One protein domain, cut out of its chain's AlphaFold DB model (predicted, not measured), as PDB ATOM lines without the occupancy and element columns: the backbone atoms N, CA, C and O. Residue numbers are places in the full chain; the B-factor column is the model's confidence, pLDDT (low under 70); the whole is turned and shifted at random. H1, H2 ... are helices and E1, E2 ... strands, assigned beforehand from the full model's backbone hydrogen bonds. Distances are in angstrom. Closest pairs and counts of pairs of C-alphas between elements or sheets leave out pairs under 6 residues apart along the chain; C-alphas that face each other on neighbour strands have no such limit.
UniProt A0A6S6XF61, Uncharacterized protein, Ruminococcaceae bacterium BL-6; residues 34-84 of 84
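Overview. This is residues 34 to 84 of the 84 residues of an uncharacterized protein of Ruminococcaceae bacterium BL-6 (UniProt A0A6S6XF61). With little regular structure, this is a small three-strand sheet with one short helix over one face, followed by a winding stretch without named elements, residues 71 to 84. The 51 printed residues include E1, E2, E3 and H1 in that order, of mixed class, with 19 residues in named elements. The sheet, E1-E2-E3, is an antiparallel meander, each strand the neighbour of the one before. The whole is compact, radius of gyration of the C-alphas 10.3 A, spanning 29 by 23 by 15 A.

Arrangement. E1, residues 38 to 43, and E2, residues 49 to 53, form a hairpin, with N 41 and O 52 2.9 A apart. E2 and E3, residues 61 to 63, form another, with N 61 and O 51 2.8 A apart. E1 and E3 are apart. H1, residues 66 to 70, is on the sheet over E2, at a height over the sheet of 8.1 A; the closest C-alphas of E2 and H1, those of Ile 51 and Val 69, are 6.8 A apart. In H1 every O i to N i+4 pair is within hydrogen-bond range.

Along the chain. E1 begins at C-alpha 38 (-43.137, 27.775, -38.514) and is 16.5 A long; E2 is 13.8 A, E3 6.2 A. H1, 6.2 A, ends at C-alpha 70 (-34.685, 23.634, -52.665).

Size, cuts and confidence. The C-alphas farthest apart, of Asn 36 and Glu 46, are 29.0 A apart. The printed part has no cut, no link is long, and no printed residue is under 70 in pLDDT.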
ATOM      1  N   ILE A  34     -37.097  24.951 -37.976       97.00
ATOM      2  CA  ILE A  34     -37.991  26.073 -37.690       97.00
ATOM      3  C   ILE A  34     -37.507  27.291 -38.473       97.00
ATOM      4  O   ILE A  34     -36.332  27.659 -38.391       97.00
ATOM      5  N   TRP A  35     -38.418  27.940 -39.197       97.56
ATOM      6  CA  TRP A  35     -38.175  29.210 -39.877       97.56
ATOM      7  C   TRP A  35     -39.349  30.159 -39.640       97.56
ATOM      8  O   TRP A  35     -40.491  29.801 -39.898       97.56
ATOM      9  N   ASN A  36     -39.075  31.371 -39.141       96.00
ATOM     10  CA  ASN A  36     -40.103  32.367 -38.795       96.00
ATOM     11  C   ASN A  36     -41.260  31.800 -37.942       96.00
ATOM     12  O   ASN A  36     -42.425  32.034 -38.249       96.00
ATOM     13  N   ASP A  37     -40.921  31.051 -36.887       96.88
ATOM     14  CA  ASP A  37     -41.863  30.390 -35.965       96.88
ATOM     15  C   ASP A  37     -42.758  29.301 -36.593       96.88
ATOM     16  O   ASP A  37     -43.675  28.808 -35.940       96.88
ATOM     17  N   ILE A  38     -42.466  28.882 -37.828       97.75
ATOM     18  CA  ILE A  38     -43.137  27.775 -38.514       97.75
ATOM     19  C   ILE A  38     -42.194  26.574 -38.560       97.75
ATOM     20  O   ILE A  38     -41.029  26.700 -38.952       97.75
ATOM     21  N   THR A  39     -42.692  25.408 -38.154       98.38
ATOM     22  CA  THR A  39     -41.974  24.136 -38.282       98.38
ATOM     23  C   THR A  39     -42.198  23.574 -39.678       98.38
ATOM     24  O   THR A  39     -43.334  23.459 -40.125       98.38
ATOM     25  N   TYR A  40     -41.119  23.189 -40.346       98.56
ATOM     26  CA  TYR A  40     -41.137  22.531 -41.646       98.56
ATOM     27  C   TYR A  40     -40.556  21.130 -41.517       98.56
ATOM     28  O   TYR A  40     -39.598  20.917 -40.767       98.56
ATOM     29  N   THR A  41     -41.100  20.187 -42.283       98.44
ATOM     30  CA  THR A  41     -40.613  18.805 -42.314       98.44
ATOM     31  C   THR A  41     -40.275  18.378 -43.731       98.44
ATOM     32  O   THR A  41     -40.908  18.819 -44.691       98.44
ATOM     33  N   ILE A  42     -39.255  17.532 -43.861       98.56
ATOM     34  CA  ILE A  42     -38.898  16.846 -45.099       98.56
ATOM     35  C   ILE A  42     -38.834  15.350 -44.814       98.56
ATOM     36  O   ILE A  42     -38.026  14.904 -43.996       98.56
ATOM     37  N   THR A  43     -39.678  14.577 -45.491       98.12
ATOM     38  CA  THR A  43     -39.821  13.124 -45.319       98.12
ATOM     39  C   THR A  43     -39.751  12.400 -46.665       98.12
ATOM     40  O   THR A  43     -39.720  13.037 -47.719       98.12
ATOM     41  N   HIS A  44     -39.700  11.060 -46.648       98.19
ATOM     42  CA  HIS A  44     -39.563  10.246 -47.866       98.19
ATOM     43  C   HIS A  44     -40.713   9.244 -48.126       98.19
ATOM     44  O   HIS A  44     -40.455   8.052 -48.352       98.19
ATOM     45  N   PRO A  45     -41.994   9.662 -48.065       96.44
ATOM     46  CA  PRO A  45     -43.123   8.770 -48.300       96.44
ATOM     47  C   PRO A  45     -43.168   8.295 -49.755       96.44
ATOM     48  O   PRO A  45     -42.882   9.036 -50.693       96.44
ATOM     49  N   GLU A  46     -43.535   7.026 -49.944       96.06
ATOM     50  CA  GLU A  46     -43.755   6.418 -51.267       96.06
ATOM     51  C   GLU A  46     -42.574   6.571 -52.252       96.06
ATOM     52  O   GLU A  46     -42.747   6.540 -53.469       96.06
ATOM     53  N   GLY A  47     -41.351   6.714 -51.728       93.69
ATOM     54  CA  GLY A  47     -40.136   6.874 -52.532       93.69
ATOM     55  C   GLY A  47     -39.956   8.261 -53.159       93.69
ATOM     56  O   GLY A  47     -39.085   8.415 -54.012       93.69
ATOM     57  N   LYS A  48     -40.754   9.253 -52.750       97.88
ATOM     58  CA  LYS A  48     -40.623  10.666 -53.133       97.88
ATOM     59  C   LYS A  48     -40.116  11.487 -51.957       97.88
ATOM     60  O   LYS A  48     -40.236  11.052 -50.822       97.88
ATOM     61  N   ILE A  49     -39.590  12.679 -52.226       98.62
ATOM     62  CA  ILE A  49     -39.262  13.647 -51.176       98.62
ATOM     63  C   ILE A  49     -40.497  14.518 -50.956       98.62
ATOM     64  O   ILE A  49     -40.961  15.169 -51.889       98.62
ATOM     65  N   ASN A  50     -41.044  14.535 -49.748       98.56
ATOM     66  CA  ASN A  50     -42.160  15.397 -49.381       98.56
ATOM     67  C   ASN A  50     -41.645  16.500 -48.455       98.56
ATOM     68  O   ASN A  50     -40.952  16.193 -47.490       98.56
ATOM     69  N   ILE A  51     -41.957  17.757 -48.766       98.75
ATOM     70  CA  ILE A  51     -41.713  18.908 -47.890       98.75
ATOM     71  C   ILE A  51     -43.025  19.638 -47.608       98.75
ATOM     72  O   ILE A  51     -43.804  19.866 -48.536       98.75
ATOM     73  N   SER A  52     -43.249  20.033 -46.356       98.50
ATOM     74  CA  SER A  52     -44.435  20.781 -45.928       98.50
ATOM     75  C   SER A  52     -44.170  21.596 -44.660       98.50
ATOM     76  O   SER A  52     -43.182  21.372 -43.953       98.50
ATOM     77  N   GLU A  53     -45.083  22.510 -44.340       98.44
ATOM     78  CA  GLU A  53     -45.297  22.963 -42.964       98.44
ATOM     79  C   GLU A  53     -45.827  21.783 -42.132       98.44
ATOM     80  O   GLU A  53     -46.578  20.935 -42.628       98.44
ATOM     81  N   ALA A  54     -45.367  21.669 -40.888       97.19
ATOM     82  CA  ALA A  54     -45.784  20.598 -39.992       97.19
ATOM     83  C   ALA A  54     -47.286  20.708 -39.701       97.19
ATOM     84  O   ALA A  54     -47.784  21.799 -39.447       97.19
ATOM     85  N   ASP A  55     -47.981  19.569 -39.727       94.31
ATOM     86  CA  ASP A  55     -49.429  19.447 -39.502       94.31
ATOM     87  C   ASP A  55     -50.341  20.164 -40.529       94.31
ATOM     88  O   ASP A  55     -51.562  20.133 -40.370       94.31
ATOM     89  N   GLU A  56     -49.785  20.716 -41.615       96.94
ATOM     90  CA  GLU A  56     -50.517  21.467 -42.653       96.94
ATOM     91  C   GLU A  56     -50.395  20.773 -44.032       96.94
ATOM     92  O   GLU A  56     -49.573  21.163 -44.876       96.94
ATOM     93  N   PRO A  57     -51.178  19.706 -44.294       94.50
ATOM     94  CA  PRO A  57     -51.032  18.858 -45.481       94.50
ATOM     95  C   PRO A  57     -51.288  19.589 -46.812       94.50
ATOM     96  O   PRO A  57     -50.821  19.159 -47.865       94.50
ATOM     97  N   GLU A  58     -52.010  20.709 -46.810       97.56
ATOM     98  CA  GLU A  58     -52.216  21.546 -47.996       97.56
ATOM     99  C   GLU A  58     -50.938  22.230 -48.494       97.56
ATOM    100  O   GLU A  58     -50.894  22.696 -49.636       97.56
ATOM    101  N   THR A  59     -49.910  22.305 -47.647       97.94
ATOM    102  CA  THR A  59     -48.617  22.913 -47.975       97.94
ATOM    103  C   THR A  59     -47.629  21.903 -48.551       97.94
ATOM    104  O   THR A  59     -46.519  22.285 -48.933       97.94
ATOM    105  N   GLU A  60     -48.018  20.627 -48.631       97.94
ATOM    106  CA  GLU A  60     -47.170  19.557 -49.136       97.94
ATOM    107  C   GLU A  60     -46.734  19.793 -50.583       97.94
ATOM    108  O   GLU A  60     -47.527  20.061 -51.492       97.94
ATOM    109  N   LYS A  61     -45.444  19.576 -50.820       98.50
ATOM    110  CA  LYS A  61     -44.867  19.472 -52.151       98.50
ATOM    111  C   LYS A  61     -44.133  18.147 -52.289       98.50
ATOM    112  O   LYS A  61     -43.118  17.901 -51.641       98.50
ATOM    113  N   TRP A  62     -44.627  17.329 -53.206       98.44
ATOM    114  CA  TRP A  62     -44.044  16.044 -53.571       98.44
ATOM    115  C   TRP A  62     -43.031  16.241 -54.699       98.44
ATOM    116  O   TRP A  62     -43.393  16.641 -55.804       98.44
ATOM    117  N   CYS A  63     -41.765  15.968 -54.407       98.44
ATOM    118  CA  CYS A  63     -40.617  16.213 -55.272       98.44
ATOM    119  C   CYS A  63     -39.916  14.899 -55.641       98.44
ATOM    120  O   CYS A  63     -39.854  13.961 -54.843       98.44
ATOM    121  N   ASP A  64     -39.342  14.851 -56.840       98.19
ATOM    122  CA  ASP A  64     -38.503  13.742 -57.306       98.19
ATOM    123  C   ASP A  64     -37.010  14.005 -57.060       98.19
ATOM    124  O   ASP A  64     -36.200  13.077 -57.046       98.19
ATOM    125  N   THR A  65     -36.621  15.269 -56.861       98.44
ATOM    126  CA  THR A  65     -35.216  15.654 -56.679       98.44
ATOM    127  C   THR A  65     -35.024  16.661 -55.552       98.44
ATOM    128  O   THR A  65     -35.888  17.490 -55.277       98.44
ATOM    129  N   ALA A  66     -33.840  16.653 -54.939       98.44
ATOM    130  CA  ALA A  66     -33.476  17.643 -53.927       98.44
ATOM    131  C   ALA A  66     -33.462  19.083 -54.482       98.44
ATOM    132  O   ALA A  66     -33.724  20.026 -53.745       98.44
ATOM    133  N   ASP A  67     -33.193  19.268 -55.779       98.62
ATOM    134  CA  ASP A  67     -33.270  20.583 -56.426       98.62
ATOM    135  C   ASP A  67     -34.703  21.139 -56.457       98.62
ATOM    136  O   ASP A  67     -34.892  22.337 -56.272       98.62
ATOM    137  N   GLU A  68     -35.721  20.293 -56.614       98.69
ATOM    138  CA  GLU A  68     -37.124  20.724 -56.539       98.69
ATOM    139  C   GLU A  68     -37.539  21.125 -55.118       98.69
ATOM    140  O   GLU A  68     -38.312  22.076 -54.948       98.69
ATOM    141  N   VAL A  69     -37.007  20.426 -54.111       98.56
ATOM    142  CA  VAL A  69     -37.215  20.724 -52.684       98.56
ATOM    143  C   VAL A  69     -36.587  22.074 -52.329       98.56
ATOM    144  O   VAL A  69     -37.202  22.884 -51.645       98.56
ATOM    145  N   LEU A  70     -35.402  22.369 -52.868       98.69
ATOM    146  CA  LEU A  70     -34.685  23.634 -52.665       98.69
ATOM    147  C   LEU A  70     -35.437  24.879 -53.175       98.69
ATOM    148  O   LEU A  70     -35.174  25.985 -52.700       98.69
ATOM    149  N   GLU A  71     -36.381  24.708 -54.103       98.69
ATOM    150  CA  GLU A  71     -37.262  25.779 -54.594       98.69
ATOM    151  C   GLU A  71     -38.569  25.914 -53.788       98.69
ATOM    152  O   GLU A  71     -39.437  26.704 -54.157       98.69
ATOM    153  N   TYR A  72     -38.761  25.133 -52.721       98.62
ATOM    154  CA  TYR A  72     -39.892  25.310 -51.810       98.62
ATOM    155  C   TYR A  72     -39.789  26.651 -51.070       98.62
ATOM    156  O   TYR A  72     -38.695  27.080 -50.697       98.62
ATOM    157  N   MET A  73     -40.927  27.312 -50.863       98.25
ATOM    158  CA  MET A  73     -40.989  28.586 -50.149       98.25
ATOM    159  C   MET A  73     -41.219  28.336 -48.661       98.25
ATOM    160  O   MET A  73     -42.215  27.730 -48.289       98.25
ATOM    161  N   VAL A  74     -40.327  28.849 -47.821       97.75
ATOM    162  CA  VAL A  74     -40.467  28.865 -46.363       97.75
ATOM    163  C   VAL A  74     -40.804  30.290 -45.922       97.75
ATOM    164  O   VAL A  74     -39.959  31.187 -45.846       97.75
ATOM    165  N   GLY A  75     -42.092  30.561 -45.731       95.75
ATOM    166  CA  GLY A  75     -42.592  31.928 -45.619       95.75
ATOM    167  C   GLY A  75     -42.332  32.731 -46.902       95.75
ATOM    168  O   GLY A  75     -42.988  32.521 -47.921       95.75
ATOM    169  N   LYS A  76     -41.401  33.694 -46.858       97.06
ATOM    170  CA  LYS A  76     -41.053  34.557 -48.010       97.06
ATOM    171  C   LYS A  76     -39.734  34.187 -48.686       97.06
ATOM    172  O   LYS A  76     -39.436  34.736 -49.745       97.06
ATOM    173  N   ASP A  77     -38.972  33.282 -48.084       98.38
ATOM    174  CA  ASP A  77     -37.644  32.888 -48.540       98.38
ATOM    175  C   ASP A  77     -37.718  31.530 -49.240       98.38
ATOM    176  O   ASP A  77     -38.636  30.746 -49.001       98.38
ATOM    177  N   ARG A  78     -36.762  31.227 -50.119       98.38
ATOM    178  CA  ARG A  78     -36.644  29.873 -50.675       98.38
ATOM    179  C   ARG A  78     -35.826  29.012 -49.730       98.38
ATOM    180  O   ARG A  78     -34.850  29.498 -49.161       98.38
ATOM    181  N   LEU A  79     -36.136  27.720 -49.651       98.62
ATOM    182  CA  LEU A  79     -35.402  26.767 -48.814       98.62
ATOM    183  C   LEU A  79     -33.887  26.835 -49.055       98.62
ATOM    184  O   LEU A  79     -33.095  26.848 -48.114       98.62
ATOM    185  N   ARG A  80     -33.473  26.944 -50.321       98.38
ATOM    186  CA  ARG A  80     -32.058  27.054 -50.699       98.38
ATOM    187  C   ARG A  80     -31.309  28.244 -50.110       98.38
ATOM    188  O   ARG A  80     -30.085  28.207 -50.086       98.38
ATOM    189  N   ASP A  81     -32.028  29.294 -49.730       97.69
ATOM    190  CA  ASP A  81     -31.452  30.525 -49.199       97.69
ATOM    191  C   ASP A  81     -31.365  30.478 -47.654       97.69
ATOM    192  O   ASP A  81     -30.799  31.391 -47.058       97.69
ATOM    193  N   VAL A  82     -31.895  29.423 -47.007       96.31
ATOM    194  CA  VAL A  82     -31.972  29.305 -45.535       96.31
ATOM    195  C   VAL A  82     -31.372  28.022 -44.953       96.31
ATOM    196  O   VAL A  82     -30.977  28.013 -43.792       96.31
ATOM    197  N   ILE A  83     -31.342  26.921 -45.714       96.25
ATOM    198  CA  ILE A  83     -31.091  25.574 -45.164       96.25
ATOM    199  C   ILE A  83     -29.613  25.298 -44.832       96.25
ATOM    200  O   ILE A  83     -29.297  24.247 -44.276       96.25
ATOM    201  N   THR A  84     -28.718  26.231 -45.169       93.50
ATOM    202  CA  THR A  84     -27.258  26.162 -44.970       93.50
ATOM    203  C   THR A  84     -26.729  27.418 -44.304       93.50
ATOM    204  O   THR A  84     -27.148  28.504 -44.763       93.50
TER     205      THR A  84